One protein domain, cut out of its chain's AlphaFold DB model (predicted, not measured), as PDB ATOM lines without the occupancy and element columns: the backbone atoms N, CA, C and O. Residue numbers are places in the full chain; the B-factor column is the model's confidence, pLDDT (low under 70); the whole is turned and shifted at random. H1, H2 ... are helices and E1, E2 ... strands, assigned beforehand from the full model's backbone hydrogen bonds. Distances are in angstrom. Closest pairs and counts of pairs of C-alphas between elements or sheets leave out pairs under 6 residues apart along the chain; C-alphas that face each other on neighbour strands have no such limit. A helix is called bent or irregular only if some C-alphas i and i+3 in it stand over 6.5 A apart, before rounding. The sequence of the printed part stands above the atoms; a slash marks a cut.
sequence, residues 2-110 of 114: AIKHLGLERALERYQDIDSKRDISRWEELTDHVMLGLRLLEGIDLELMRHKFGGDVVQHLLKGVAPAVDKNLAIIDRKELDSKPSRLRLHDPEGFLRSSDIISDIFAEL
ATOM      1  N   ALA A   2     105.641 254.644 178.853       58.88
ATOM      2  CA  ALA A   2     106.790 253.938 178.258       58.88
ATOM      3  C   ALA A   2     108.192 254.372 178.758       58.88
ATOM      4  O   ALA A   2     109.058 253.529 178.963       58.88
ATOM      5  N   ILE A   3     108.418 255.666 179.030       59.91
ATOM      6  CA  ILE A   3     109.721 256.176 179.512       59.91
ATOM      7  C   ILE A   3     110.048 255.685 180.939       59.91
ATOM      8  O   ILE A   3     111.216 255.484 181.264       59.91
ATOM      9  N   LYS A   4     109.034 255.447 181.789       62.69
ATOM     10  CA  LYS A   4     109.242 254.918 183.150       62.69
ATOM     11  C   LYS A   4     109.618 253.433 183.135       62.69
ATOM     12  O   LYS A   4     110.484 253.040 183.908       62.69
ATOM     13  N   HIS A   5     109.024 252.643 182.237       63.06
ATOM     14  CA  HIS A   5     109.371 251.228 182.059       63.06
ATOM     15  C   HIS A   5     110.818 251.053 181.577       63.06
ATOM     16  O   HIS A   5     111.584 250.327 182.205       63.06
ATOM     17  N   LEU A   6     111.233 251.829 180.568       69.69
ATOM     18  CA  LEU A   6     112.597 251.771 180.023       69.69
ATOM     19  C   LEU A   6     113.680 252.168 181.049       69.69
ATOM     20  O   LEU A   6     114.820 251.711 180.983       69.69
ATOM     21  N   GLY A   7     113.344 253.057 181.992       74.31
ATOM     22  CA  GLY A   7     114.245 253.475 183.068       74.31
ATOM     23  C   GLY A   7     114.434 252.414 184.156       74.31
ATOM     24  O   GLY A   7     115.531 252.304 184.700       74.31
ATOM     25  N   LEU A   8     113.389 251.633 184.450       76.19
ATOM     26  CA  LEU A   8     113.424 250.564 185.449       76.19
ATOM     27  C   LEU A   8     114.202 249.343 184.943       76.19
ATOM     28  O   LEU A   8     115.060 248.838 185.658       76.19
ATOM     29  N   GLU A   9     113.969 248.924 183.697       78.62
ATOM     30  CA  GLU A   9     114.678 247.793 183.077       78.62
ATOM     31  C   GLU A   9     116.197 248.024 183.059       78.62
ATOM     32  O   GLU A   9     116.960 247.204 183.564       78.62
ATOM     33  N   ARG A  10     116.645 249.214 182.636       77.81
ATOM     34  CA  ARG A  10     118.074 249.592 182.633       77.81
ATOM     35  C   ARG A  10     118.709 249.692 184.022       77.81
ATOM     36  O   ARG A  10     119.939 249.701 184.129       77.81
ATOM     37  N   ALA A  11     117.909 249.901 185.066       78.06
ATOM     38  CA  ALA A  11     118.388 249.925 186.444       78.06
ATOM     39  C   ALA A  11     118.542 248.500 186.992       78.06
ATOM     40  O   ALA A  11     119.534 248.222 187.659       78.06
ATOM     41  N   LEU A  12     117.610 247.604 186.654       77.62
ATOM     42  CA  LEU A  12     117.673 246.182 187.000       77.62
ATOM     43  C   LEU A  12     118.846 245.484 186.303       77.62
ATOM     44  O   LEU A  12     119.613 244.803 186.974       77.62
ATOM     45  N   GLU A  13     119.054 245.730 185.007       75.38
ATOM     46  CA  GLU A  13     120.208 245.197 184.263       75.38
ATOM     47  C   GLU A  13     121.541 245.630 184.894       75.38
ATOM     48  O   GLU A  13     122.438 244.817 185.108       75.38
ATOM     49  N   ARG A  14     121.670 246.915 185.256       74.25
ATOM     50  CA  ARG A  14     122.865 247.428 185.946       74.25
ATOM     51  C   ARG A  14     123.047 246.826 187.333       74.25
ATOM     52  O   ARG A  14     124.180 246.591 187.736       74.25
ATOM     53  N   TYR A  15     121.958 246.605 188.065       70.88
ATOM     54  CA  TYR A  15     122.016 245.959 189.370       70.88
ATOM     55  C   TYR A  15     122.535 244.521 189.243       70.88
ATOM     56  O   TYR A  15     123.459 244.154 189.960       70.88
ATOM     57  N   GLN A  16     122.019 243.751 188.280       73.12
ATOM     58  CA  GLN A  16     122.459 242.376 188.011       73.12
ATOM     59  C   GLN A  16     123.933 242.298 187.581       73.12
ATOM     60  O   GLN A  16     124.656 241.429 188.061       73.12
ATOM     61  N   ASP A  17     124.407 243.216 186.730       77.12
ATOM     62  CA  ASP A  17     125.819 243.271 186.314       77.12
ATOM     63  C   ASP A  17     126.761 243.603 187.490       77.12
ATOM     64  O   ASP A  17     127.835 243.014 187.618       77.12
ATOM     65  N   ILE A  18     126.362 244.515 188.387       75.88
ATOM     66  CA  ILE A  18     127.146 244.857 189.588       75.88
ATOM     67  C   ILE A  18     127.210 243.679 190.564       75.88
ATOM     68  O   ILE A  18     128.278 243.410 191.112       75.88
ATOM     69  N   ASP A  19     126.087 242.993 190.776       76.19
ATOM     70  CA  ASP A  19     126.000 241.842 191.680       76.19
ATOM     71  C   ASP A  19     126.863 240.684 191.161       76.19
ATOM     72  O   ASP A  19     127.757 240.210 191.858       76.19
ATOM     73  N   SER A  20     126.740 240.369 189.868       78.62
ATOM     74  CA  SER A  20     127.548 239.335 189.203       78.62
ATOM     75  C   SER A  20     129.049 239.640 189.281       78.62
ATOM     76  O   SER A  20     129.860 238.764 189.577       78.62
ATOM     77  N   LYS A  21     129.453 240.899 189.058       77.31
ATOM     78  CA  LYS A  21     130.861 241.318 189.191       77.31
ATOM     79  C   LYS A  21     131.376 241.191 190.620       77.31
ATOM     80  O   LYS A  21     132.542 240.846 190.820       77.31
ATOM     81  N   ARG A  22     130.533 241.491 191.609       76.81
ATOM     82  CA  ARG A  22     130.879 241.347 193.023       76.81
ATOM     83  C   ARG A  22     131.083 239.878 193.386       76.81
ATOM     84  O   ARG A  22     132.044 239.580 194.095       76.81
ATOM     85  N   ASP A  23     130.236 238.992 192.877       83.00
ATOM     86  CA  ASP A  23     130.342 237.552 193.111       83.00
ATOM     87  C   ASP A  23     131.601 236.962 192.473       83.00
ATOM     88  O   ASP A  23     132.346 236.257 193.153       83.00
ATOM     89  N   ILE A  24     131.921 237.342 191.229       84.75
ATOM     90  CA  ILE A  24     133.170 236.937 190.561       84.75
ATOM     91  C   ILE A  24     134.387 237.391 191.371       84.75
ATOM     92  O   ILE A  24     135.249 236.579 191.695       84.75
ATOM     93  N   SER A  25     134.444 238.668 191.765       88.81
ATOM     94  CA  SER A  25     135.580 239.190 192.535       88.81
ATOM     95  C   SER A  25     135.729 238.493 193.893       88.81
ATOM     96  O   SER A  25     136.844 238.211 194.331       88.81
ATOM     97  N   ARG A  26     134.610 238.174 194.559       90.00
ATOM     98  CA  ARG A  26     134.616 237.433 195.825       90.00
ATOM     99  C   ARG A  26     135.090 235.990 195.637       90.00
ATOM    100  O   ARG A  26     135.796 235.476 196.505       90.00
ATOM    101  N   TRP A  27     134.716 235.350 194.531       90.44
ATOM    102  CA  TRP A  27     135.152 234.002 194.173       90.44
ATOM    103  C   TRP A  27     136.643 233.937 193.835       90.44
ATOM    104  O   TRP A  27     137.339 233.043 194.316       90.44
ATOM    105  N   GLU A  28     137.150 234.899 193.064       91.44
ATOM    106  CA  GLU A  28     138.580 235.032 192.763       91.44
ATOM    107  C   GLU A  28     139.391 235.171 194.056       91.44
ATOM    108  O   GLU A  28     140.335 234.415 194.282       91.44
ATOM    109  N   GLU A  29     138.965 236.049 194.972       93.56
ATOM    110  CA  GLU A  29     139.655 236.235 196.250       93.56
ATOM    111  C   GLU A  29     139.641 234.959 197.112       93.56
ATOM    112  O   GLU A  29     140.657 234.607 197.717       93.56
ATOM    113  N   LEU A  30     138.506 234.251 197.179       94.06
ATOM    114  CA  LEU A  30     138.381 232.975 197.894       94.06
ATOM    115  C   LEU A  30     139.324 231.917 197.306       94.06
ATOM    116  O   LEU A  30     140.076 231.275 198.044       94.06
ATOM    117  N   THR A  31     139.299 231.770 195.983       93.19
ATOM    118  CA  THR A  31     140.130 230.825 195.228       93.19
ATOM    119  C   THR A  31     141.609 231.072 195.507       93.19
ATOM    120  O   THR A  31     142.334 230.131 195.841       93.19
ATOM    121  N   ASP A  32     142.040 232.334 195.470       94.19
ATOM    122  CA  ASP A  32     143.417 232.726 195.762       94.19
ATOM    123  C   ASP A  32     143.824 232.378 197.198       94.19
ATOM    124  O   ASP A  32     144.888 231.791 197.410       94.19
ATOM    125  N   HIS A  33     142.975 232.664 198.195       94.56
ATOM    126  CA  HIS A  33     143.275 232.320 199.592       94.56
ATOM    127  C   HIS A  33     143.433 230.807 199.782       94.56
ATOM    128  O   HIS A  33     144.327 230.372 200.512       94.56
ATOM    129  N   VAL A  34     142.601 229.999 199.119       95.06
ATOM    130  CA  VAL A  34     142.676 228.535 199.210       95.06
ATOM    131  C   VAL A  34     143.921 228.002 198.504       95.06
ATOM    132  O   VAL A  34     144.690 227.246 199.100       95.06
ATOM    133  N   MET A  35     144.153 228.416 197.256       93.75
ATOM    134  CA  MET A  35     145.283 227.943 196.454       93.75
ATOM    135  C   MET A  35     146.632 228.329 197.053       93.75
ATOM    136  O   MET A  35     147.544 227.500 197.088       93.75
ATOM    137  N   LEU A  36     146.780 229.580 197.494       94.00
ATOM    138  CA  LEU A  36     148.018 230.051 198.106       94.00
ATOM    139  C   LEU A  36     148.192 229.434 199.490       94.00
ATOM    140  O   LEU A  36     149.246 228.872 199.770       94.00
ATOM    141  N   GLY A  37     147.151 229.465 200.326       94.00
ATOM    142  CA  GLY A  37     147.219 228.955 201.693       94.00
ATOM    143  C   GLY A  37     147.637 227.487 201.760       94.00
ATOM    144  O   GLY A  37     148.521 227.151 202.535       94.00
ATOM    145  N   LEU A  38     147.079 226.615 200.911       93.75
ATOM    146  CA  LEU A  38     147.444 225.189 200.907       93.75
ATOM    147  C   LEU A  38     148.854 224.906 200.381       93.75
ATOM    148  O   LEU A  38     149.411 223.852 200.682       93.75
ATOM    149  N   ARG A  39     149.429 225.811 199.585       90.56
ATOM    150  CA  ARG A  39     150.792 225.673 199.051       90.56
ATOM    151  C   ARG A  39     151.855 226.287 199.959       90.56
ATOM    152  O   ARG A  39     153.038 226.043 199.741       90.56
ATOM    153  N   LEU A  40     151.446 227.082 200.941       91.50
ATOM    154  CA  LEU A  40     152.322 227.667 201.944       91.50
ATOM    155  C   LEU A  40     152.400 226.766 203.179       91.50
ATOM    156  O   LEU A  40     151.435 226.095 203.547       91.50
ATOM    157  N   LEU A  41     153.552 226.786 203.850       87.31
ATOM    158  CA  LEU A  41     153.788 225.998 205.063       87.31
ATOM    159  C   LEU A  41     152.832 226.404 206.199       87.31
ATOM    160  O   LEU A  41     152.449 225.592 207.043       87.31
ATOM    161  N   GLU A  42     152.439 227.674 206.222       89.38
ATOM    162  CA  GLU A  42     151.526 228.254 207.196       89.38
ATOM    163  C   GLU A  42     150.089 227.750 207.042       89.38
ATOM    164  O   GLU A  42     149.350 227.761 208.025       89.38
ATOM    165  N   GLY A  43     149.680 227.281 205.862       94.62
ATOM    166  CA  GLY A  43     148.310 226.841 205.617       94.62
ATOM    167  C   GLY A  43     147.279 227.962 205.521       94.62
ATOM    168  O   GLY A  43     147.579 229.154 205.466       94.62
ATOM    169  N   ILE A  44     146.013 227.554 205.547       96.38
ATOM    170  CA  ILE A  44     144.851 228.438 205.568       96.38
ATOM    171  C   ILE A  44     144.478 228.762 207.014       96.38
ATOM    172  O   ILE A  44     144.242 227.870 207.829       96.38
ATOM    173  N   ASP A  45     144.340 230.050 207.317       95.62
ATOM    174  CA  ASP A  45     143.773 230.537 208.571       95.62
ATOM    175  C   ASP A  45     142.236 230.491 208.543       95.62
ATOM    176  O   ASP A  45     141.581 231.290 207.873       95.62
ATOM    177  N   LEU A  46     141.639 229.552 209.277       96.25
ATOM    178  CA  LEU A  46     140.194 229.312 209.243       96.25
ATOM    179  C   LEU A  46     139.388 230.390 209.981       96.25
ATOM    180  O   LEU A  46     138.178 230.491 209.775       96.25
ATOM    181  N   GLU A  47     140.018 231.193 210.837       94.56
ATOM    182  CA  GLU A  47     139.366 232.327 211.493       94.56
ATOM    183  C   GLU A  47     139.292 233.524 210.543       94.56
ATOM    184  O   GLU A  47     138.219 234.114 210.386       94.56
ATOM    185  N   LEU A  48     140.384 233.802 209.820       94.12
ATOM    186  CA  LEU A  48     140.394 234.788 208.740       94.12
ATOM    187  C   LEU A  48     139.376 234.430 207.651       94.12
ATOM    188  O   LEU A  48     138.594 235.290 207.237       94.12
ATOM    189  N   MET A  49     139.336 233.161 207.228       95.38
ATOM    190  CA  MET A  49     138.364 232.692 206.234       95.38
ATOM    191  C   MET A  49     136.926 232.900 206.708       95.38
ATOM    192  O   MET A  49     136.092 233.400 205.955       95.38
ATOM    193  N   ARG A  50     136.640 232.585 207.976       94.44
ATOM    194  CA  ARG A  50     135.313 232.784 208.572       94.44
ATOM    195  C   ARG A  50     134.897 234.249 208.562       94.44
ATOM    196  O   ARG A  50     133.746 234.543 208.259       94.44
ATOM    197  N   HIS A  51     135.822 235.150 208.888       94.12
ATOM    198  CA  HIS A  51     135.565 236.585 208.924       94.12
ATOM    199  C   HIS A  51     135.345 237.176 207.520       94.12
ATOM    200  O   HIS A  51     134.443 237.988 207.334       94.12
ATOM    201  N   LYS A  52     136.146 236.776 206.522       93.75
ATOM    202  CA  LYS A  52     136.053 237.303 205.146       93.75
ATOM    203  C   LYS A  52     134.922 236.683 204.324       93.75
ATOM    204  O   LYS A  52     134.169 237.389 203.642       93.75
ATOM    205  N   PHE A  53     134.817 235.359 204.366       93.00
ATOM    206  CA  PHE A  53     133.992 234.581 203.444       93.00
ATOM    207  C   PHE A  53     132.730 234.007 204.090       93.00
ATOM    208  O   PHE A  53     131.754 233.760 203.386       93.00
ATOM    209  N   GLY A  54     132.703 233.904 205.421       93.94
ATOM    210  CA  GLY A  54     131.560 233.425 206.194       93.94
ATOM    211  C   GLY A  54     131.770 232.029 206.782       93.94
ATOM    212  O   GLY A  54     132.711 231.308 206.448       93.94
ATOM    213  N   GLY A  55     130.880 231.649 207.703       93.12
ATOM    214  CA  GLY A  55     130.923 230.349 208.378       93.12
ATOM    215  C   GLY A  55     130.718 229.166 207.436       93.12
ATOM    216  O   GLY A  55     131.416 228.165 207.588       93.12
ATOM    217  N   ASP A  56     129.827 229.312 206.456       93.94
ATOM    218  CA  ASP A  56     129.471 228.247 205.515       93.94
ATOM    219  C   ASP A  56     130.663 227.857 204.642       93.94
ATOM    220  O   ASP A  56     130.989 226.678 204.546       93.94
ATOM    221  N   VAL A  57     131.414 228.835 204.120       94.19
ATOM    222  CA  VAL A  57     132.651 228.583 203.359       94.19
ATOM    223  C   VAL A  57     133.645 227.753 204.170       94.19
ATOM    224  O   VAL A  57     134.255 226.831 203.638       94.19
ATOM    225  N   VAL A  58     133.777 228.013 205.474       95.69
ATOM    226  CA  VAL A  58     134.642 227.196 206.336       95.69
ATOM    227  C   VAL A  58     134.097 225.778 206.508       95.69
ATOM    228  O   VAL A  58     134.888 224.840 206.527       95.69
ATOM    229  N   GLN A  59     132.780 225.586 206.609       95.25
ATOM    230  CA  GLN A  59     132.198 224.239 206.656       95.25
ATOM    231  C   GLN A  59     132.466 223.466 205.360       95.25
ATOM    232  O   GLN A  59     132.882 222.311 205.417       95.25
ATOM    233  N   HIS A  60     132.311 224.116 204.208       95.38
ATOM    234  CA  HIS A  60     132.598 223.522 202.903       95.38
ATOM    235  C   HIS A  60     134.088 223.204 202.721       95.38
ATOM    236  O   HIS A  60     134.423 222.106 202.283       95.38
ATOM    237  N   LEU A  61     134.992 224.087 203.166       95.69
ATOM    238  CA  LEU A  61     136.433 223.809 203.206       95.69
ATOM    239  C   LEU A  61     136.752 222.560 204.034       95.69
ATOM    240  O   LEU A  61     137.492 221.686 203.588       95.69
ATOM    241  N   LEU A  62     136.184 222.474 205.240       96.81
ATOM    242  CA  LEU A  62     136.399 221.341 206.139       96.81
ATOM    243  C   LEU A  62     135.828 220.039 205.566       96.81
ATOM    244  O   LEU A  62     136.434 218.985 205.738       96.81
ATOM    245  N   LYS A  63     134.692 220.115 204.867       96.56
ATOM    246  CA  LYS A  63     134.086 218.972 204.183       96.56
ATOM    247  C   LYS A  63     134.951 218.495 203.015       96.56
ATOM    248  O   LYS A  63     135.265 217.311 202.954       96.56
ATOM    249  N   GLY A  64     135.381 219.406 202.145       95.94
ATOM    250  CA  GLY A  64     136.188 219.074 200.971       95.94
ATOM    251  C   GLY A  64     137.579 218.545 201.315       95.94
ATOM    252  O   GLY A  64     138.104 217.687 200.615       95.94
ATOM    253  N   VAL A  65     138.166 218.982 202.436       96.94
ATOM    254  CA  VAL A  65     139.478 218.483 202.877       96.94
ATOM    255  C   VAL A  65     139.410 217.207 203.723       96.94
ATOM    256  O   VAL A  65     140.442 216.572 203.944       96.94
ATOM    257  N   ALA A  66     138.226 216.791 204.186       97.38
ATOM    258  CA  ALA A  66     138.071 215.606 205.033       97.38
ATOM    259  C   ALA A  66     138.706 214.330 204.432       97.38
ATOM    260  O   ALA A  66     139.463 213.671 205.148       97.38
ATOM    261  N   PRO A  67     138.552 214.019 203.125       97.06
ATOM    262  CA  PRO A  67     139.205 212.855 202.523       97.06
ATOM    263  C   PRO A  67     140.738 212.917 202.565       97.06
ATOM    264  O   PRO A  67     141.399 211.877 202.574       97.06
ATOM    265  N   ALA A  68     141.319 214.120 202.553       97.00
ATOM    266  CA  ALA A  68     142.760 214.315 202.669       97.00
ATOM    267  C   ALA A  68     143.230 214.125 204.116       97.00
ATOM    268  O   ALA A  68     144.269 213.505 204.341       97.00
ATOM    269  N   VAL A  69     142.452 214.594 205.095       97.00
ATOM    270  CA  VAL A  69     142.721 214.372 206.525       97.00
ATOM    271  C   VAL A  69     142.684 212.879 206.858       97.00
ATOM    272  O   VAL A  69     143.626 212.375 207.461       97.00
ATOM    273  N   ASP A  70     141.676 212.147 206.376       96.88
ATOM    274  CA  ASP A  70     141.551 210.694 206.588       96.88
ATOM    275  C   ASP A  70     142.747 209.903 206.026       96.88
ATOM    276  O   ASP A  70     143.088 208.826 206.517       96.88
ATOM    277  N   LYS A  71     143.410 210.445 204.999       96.62
ATOM    278  CA  LYS A  71     144.606 209.869 204.363       96.62
ATOM    279  C   LYS A  71     145.922 210.379 204.961       96.62
ATOM    280  O   LYS A  71     146.975 210.066 204.412       96.62
ATOM    281  N   ASN A  72     145.886 211.162 206.044       96.06
ATOM    282  CA  ASN A  72     147.044 211.867 206.614       96.06
ATOM    283  C   ASN A  72     147.780 212.767 205.600       96.06
ATOM    284  O   ASN A  72     148.992 212.945 205.673       96.06
ATOM    285  N   LEU A  73     147.057 213.345 204.640       96.75
ATOM    286  CA  LEU A  73     147.587 214.318 203.675       96.75
ATOM    287  C   LEU A  73     147.348 215.766 204.122       96.75
ATOM    288  O   LEU A  73     147.970 216.685 203.593       96.75
ATOM    289  N   ALA A  74     146.460 215.984 205.091       96.88
ATOM    290  CA  ALA A  74     146.153 217.296 205.645       96.88
ATOM    291  C   ALA A  74     145.919 217.222 207.159       96.88
ATOM    292  O   ALA A  74     145.536 216.184 207.691       96.88
ATOM    293  N   ILE A  75     146.127 218.348 207.839       95.88
ATOM    294  CA  ILE A  75     145.955 218.513 209.282       95.88
ATOM    295  C   ILE A  75     145.063 219.721 209.533       95.88
ATOM    296  O   ILE A  75     145.236 220.777 208.919       95.88
ATOM    297  N   ILE A  76     144.141 219.574 210.483       96.19
ATOM    298  CA  ILE A  76     143.337 220.675 211.009       96.19
ATOM    299  C   ILE A  76     143.780 220.944 212.445       96.19
ATOM    300  O   ILE A  76     143.453 220.185 213.361       96.19
ATOM    301  N   ASP A  77     144.500 222.043 212.639       94.56
ATOM    302  CA  ASP A  77     144.855 222.531 213.966       94.56
ATOM    303  C   ASP A  77     143.602 223.070 214.669       94.56
ATOM    304  O   ASP A  77     142.688 223.624 214.043       94.56
ATOM    305  N   ARG A  78     143.560 222.924 215.994       92.88
ATOM    306  CA  ARG A  78     142.453 223.396 216.833       92.88
ATOM    307  C   ARG A  78     142.975 224.317 217.926       92.88
ATOM    308  O   ARG A  78     144.050 224.080 218.470       92.88
ATOM    309  N   LYS A  79     142.210 225.356 218.271       87.25
ATOM    310  CA  LYS A  79     142.508 226.200 219.442       87.25
ATOM    311  C   LYS A  79     142.289 225.400 220.726       87.25
ATOM    312  O   LYS A  79     141.253 224.760 220.883       87.25
ATOM    313  N   GLU A  80     143.223 225.502 221.668       82.69
ATOM    314  CA  GLU A  80     143.134 224.819 222.969       82.69
ATOM    315  C   GLU A  80     141.901 225.251 223.776       82.69
ATOM    316  O   GLU A  80     141.287 224.438 224.460       82.69
ATOM    317  N   LEU A  81     141.510 226.527 223.664       80.75
ATOM    318  CA  LEU A  81     140.483 227.131 224.515       80.75
ATOM    319  C   LEU A  81     139.057 226.631 224.227       80.75
ATOM    320  O   LEU A  81     138.248 226.529 225.143       80.75
ATOM    321  N   ASP A  82     138.729 226.370 222.959       84.81
ATOM    322  CA  ASP A  82     137.365 226.030 222.526       84.81
ATOM    323  C   ASP A  82     137.303 224.879 221.510       84.81
ATOM    324  O   ASP A  82     136.237 224.586 220.965       84.81
ATOM    325  N   SER A  83     138.434 224.210 221.256       84.12
ATOM    326  CA  SER A  83     138.571 223.112 220.290       84.12
ATOM    327  C   SER A  83     138.094 223.452 218.872       84.12
ATOM    328  O   SER A  83     137.866 222.541 218.068       84.12
ATOM    329  N   LYS A  84     137.948 224.740 218.529       88.38
ATOM    330  CA  LYS A  84     137.536 225.131 217.181       88.38
ATOM    331  C   LYS A  84     138.687 224.962 216.192       88.38
ATOM    332  O   LYS A  84     139.820 225.321 216.525       88.38
ATOM    333  N   PRO A  85     138.399 224.487 214.964       92.19
ATOM    334  CA  PRO A  85     139.348 224.516 213.858       92.19
ATOM    335  C   PRO A  85     139.904 225.925 213.658       92.19
ATOM    336  O   PRO A  85     139.140 226.874 213.453       92.19
ATOM    337  N   SER A  86     141.223 226.049 213.730       94.56
ATOM    338  CA  SER A  86     141.931 227.321 213.611       94.56
ATOM    339  C   SER A  86     142.716 227.418 212.316       94.56
ATOM    340  O   SER A  86     142.751 228.485 211.706       94.56
ATOM    341  N   ARG A  87     143.312 226.314 211.868       95.88
ATOM    342  CA  ARG A  87     144.193 226.313 210.706       95.88
ATOM    343  C   ARG A  87     144.142 224.985 209.972       95.88
ATOM    344  O   ARG A  87     144.028 223.936 210.595       95.88
ATOM    345  N   LEU A  88     144.193 225.057 208.649       96.81
ATOM    346  CA  LEU A  88     144.233 223.909 207.752       96.81
ATOM    347  C   LEU A  88     145.565 223.913 207.005       96.81
ATOM    348  O   LEU A  88     145.878 224.885 206.323       96.81
ATOM    349  N   ARG A  89     146.335 222.831 207.112       96.12
ATOM    350  CA  ARG A  89     147.644 222.669 206.466       96.12
ATOM    351  C   ARG A  89     147.734 221.333 205.749       96.12
ATOM    352  O   ARG A  89     147.089 220.371 206.158       96.12
ATOM    353  N   LEU A  90     148.549 221.268 204.703       95.62
ATOM    354  CA  LEU A  90     148.932 219.995 204.099       95.62
ATOM    355  C   LEU A  90     150.083 219.373 204.894       95.62
ATOM    356  O   LEU A  90     150.933 220.086 205.425       95.62
ATOM    357  N   HIS A  91     150.109 218.045 204.972       92.44
ATOM    358  CA  HIS A  91     151.295 217.330 205.431       92.44
ATOM    359  C   HIS A  91     152.421 217.501 204.402       92.44
ATOM    360  O   HIS A  91     152.198 217.358 203.199       92.44
ATOM    361  N   ASP A  92     153.625 217.804 204.874       83.75
ATOM    362  CA  ASP A  92     154.824 217.915 204.042       83.75
ATOM    363  C   ASP A  92     155.653 216.621 204.146       83.75
ATOM    364  O   ASP A  92     155.921 216.198 205.276       83.75
ATOM    365  N   PRO A  93     156.088 216.004 203.025       89.31
ATOM    366  CA  PRO A  93     155.833 216.379 201.623       89.31
ATOM    367  C   PRO A  93     154.584 215.758 200.984       89.31
ATOM    368  O   PRO A  93     154.169 216.190 199.905       89.31
ATOM    369  N   GLU A  94     153.985 214.731 201.586       91.81
ATOM    370  CA  GLU A  94     153.006 213.870 200.912       91.81
ATOM    371  C   GLU A  94     151.735 214.620 200.496       91.81
ATOM    372  O   GLU A  94     151.234 214.440 199.384       91.81
ATOM    373  N   GLY A  95     151.225 215.488 201.368       91.50
ATOM    374  CA  GLY A  95     150.074 216.338 201.091       91.50
ATOM    375  C   GLY A  95     150.370 217.379 200.019       91.50
ATOM    376  O   GLY A  95     149.569 217.558 199.103       91.50
ATOM    377  N   PHE A  96     151.544 218.014 200.071       92.44
ATOM    378  CA  PHE A  96     151.951 219.012 199.077       92.44
ATOM    379  C   PHE A  96     152.025 218.426 197.659       92.44
ATOM    380  O   PHE A  96     151.498 219.021 196.713       92.44
ATOM    381  N   LEU A  97     152.589 217.221 197.510       94.06
ATOM    382  CA  LEU A  97     152.649 216.499 196.231       94.06
ATOM    383  C   LEU A  97     151.262 216.174 195.654       94.06
ATOM    384  O   LEU A  97     151.123 215.994 194.445       94.06
ATOM    385  N   ARG A  98     150.235 216.108 196.507       94.38
ATOM    386  CA  ARG A  98     148.832 215.858 196.142       94.38
ATOM    387  C   ARG A  98     147.967 217.120 196.180       94.38
ATOM    388  O   ARG A  98     146.752 217.020 196.029       94.38
ATOM    389  N   SER A  99     148.564 218.300 196.356       93.31
ATOM    390  CA  SER A  99     147.833 219.553 196.593       93.31
ATOM    391  C   SER A  99     146.798 219.868 195.512       93.31
ATOM    392  O   SER A  99     145.701 220.299 195.846       93.31
ATOM    393  N   SER A 100     147.091 219.603 194.237       93.88
ATOM    394  CA  SER A 100     146.143 219.826 193.134       93.88
ATOM    395  C   SER A 100     144.863 218.995 193.257       93.88
ATOM    396  O   SER A 100     143.777 219.512 192.995       93.88
ATOM    397  N   ASP A 101     144.974 217.736 193.687       95.12
ATOM    398  CA  ASP A 101     143.811 216.864 193.884       95.12
ATOM    399  C   ASP A 101     142.984 217.358 195.075       95.12
ATOM    400  O   ASP A 101     141.774 217.510 194.976       95.12
ATOM    401  N   ILE A 102     143.659 217.703 196.177       95.56
ATOM    402  CA  ILE A 102     143.017 218.199 197.404       95.56
ATOM    403  C   ILE A 102     142.298 219.530 197.148       95.56
ATOM    404  O   ILE A 102     141.185 219.737 197.621       95.56
ATOM    405  N   ILE A 103     142.910 220.435 196.380       94.94
ATOM    406  CA  ILE A 103     142.283 221.697 195.963       94.94
ATOM    407  C   ILE A 103     141.033 221.419 195.121       94.94
ATOM    408  O   ILE A 103     140.019 222.088 195.307       94.94
ATOM    409  N   SER A 104     141.090 220.431 194.225       94.56
ATOM    410  CA  SER A 104     139.950 220.062 193.379       94.56
ATOM    411  C   SER A 104     138.782 219.527 194.213       94.56
ATOM    412  O   SER A 104     137.650 219.967 194.019       94.56
ATOM    413  N   ASP A 105     139.062 218.654 195.185       95.00
ATOM    414  CA  ASP A 105     138.064 218.131 196.128       95.00
ATOM    415  C   ASP A 105     137.439 219.259 196.971       95.00
ATOM    416  O   ASP A 105     136.229 219.289 197.190       95.00
ATOM    417  N   ILE A 106     138.246 220.235 197.400       94.88
ATOM    418  CA  ILE A 106     137.764 221.423 198.117       94.88
ATOM    419  C   ILE A 106     136.839 222.270 197.242       94.88
ATOM    420  O   ILE A 106     135.773 222.678 197.700       94.88
ATOM    421  N   PHE A 107     137.222 222.548 195.998       93.56
ATOM    422  CA  PHE A 107     136.426 223.390 195.104       93.56
ATOM    423  C   PHE A 107     135.112 222.744 194.686       93.56
ATOM    424  O   PHE A 107     134.132 223.465 194.531       93.56
ATOM    425  N   ALA A 108     135.057 221.416 194.592       93.06
ATOM    426  CA  ALA A 108     133.806 220.697 194.372       93.06
ATOM    427  C   ALA A 108     132.782 220.907 195.504       93.06
ATOM    428  O   ALA A 108     131.585 220.735 195.288       93.06
ATOM    429  N   GLU A 109     133.240 221.279 196.702       94.00
ATOM    430  CA  GLU A 109     132.379 221.544 197.852       94.00
ATOM    431  C   GLU A 109     132.065 223.028 198.050       94.00
ATOM    432  O   GLU A 109     131.120 223.336 198.769       94.00
ATOM    433  N   LEU A 110     132.825 223.962 197.471       88.56
ATOM    434  CA  LEU A 110     132.615 225.387 197.727       88.56
ATOM    435  C   LEU A 110     131.331 225.917 197.055       88.56
ATOM    436  O   LEU A 110     131.088 225.648 195.878       88.56
TER     437      LEU A 110
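AT A GLANCE: This is residues 2 to 110 of the 114 residues of the protein "Hypothetical protein" of Amorphochlora amoebiformis (UniProt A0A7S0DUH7). A long helix, H1, sticks out with its residues 2 to 25 from a small compact head, in which the rest of H1, the strand hairpin E1 and E2, and helices H2, H3, H4 and H5 gather. The printed part has 109 residues, mostly helix, in the order H1 H2 H3 E1 E2 H4 H5, with one antiparallel sheet, E1 - E2. The whole is loose, with a radius of gyration of the C-alphas of 18.6 A, and spans 65 by 33 by 20 A.

IN THESE COORDINATES: H1, residues 2 to 39, begins at C-alpha 2 (106.790, 253.938, 178.258) and is 56.3 A long. H2 is residues 46 to 53. H3, residues 55 to 70, 22.4 A, has a kink of 38 degrees near residue 64 and is irregular: C-alphas 64 and 67 are 7.1 A apart. E1 is residues 74 to 78, E2 85 to 90, H4 94 to 97. H5, residues 99 to 109, 15.6 A, ends at C-alpha 109 (132.379, 221.544, 197.852).

HOW THE PARTS SIT: H1 touches H5 with residues 34 to 39 alone, closest at the C-alphas of Met 35 and Ile 103, 6.9 A. H2 and H3 form a helical hairpin; the closest C-alphas, of Arg 50 and Val 58, are 6.1 A apart. E1 and E2 are an antiparallel hairpin, with N 75 and O 89 at 2.8 A. The closest C-alphas of H3 and E1, Ala 68 and Ala 74, are 5.4 A apart. H4 is close to H1 but not clearly touching, Arg 39 to Phe 96 at 6.8 A between C-alphas. H3 touches H5 at a steep tilt of 45 degrees, C-alphas of Gly 64 and Ile 106 at 4.0 A. H1 and H3 are apart. Every O i to N i+4 pair is within hydrogen-bond range in H2, against 32 of 34 in H1, 10 of 12 in H3 and 6 of 7 in H5; H4 is too short for one.

THE WHOLE: The C-alphas of Ala 2 and Pro 93, the farthest apart, are 66.0 A apart. The printed part has no cut and no long link. Residues 2 to 6 are under 70 in pLDDT.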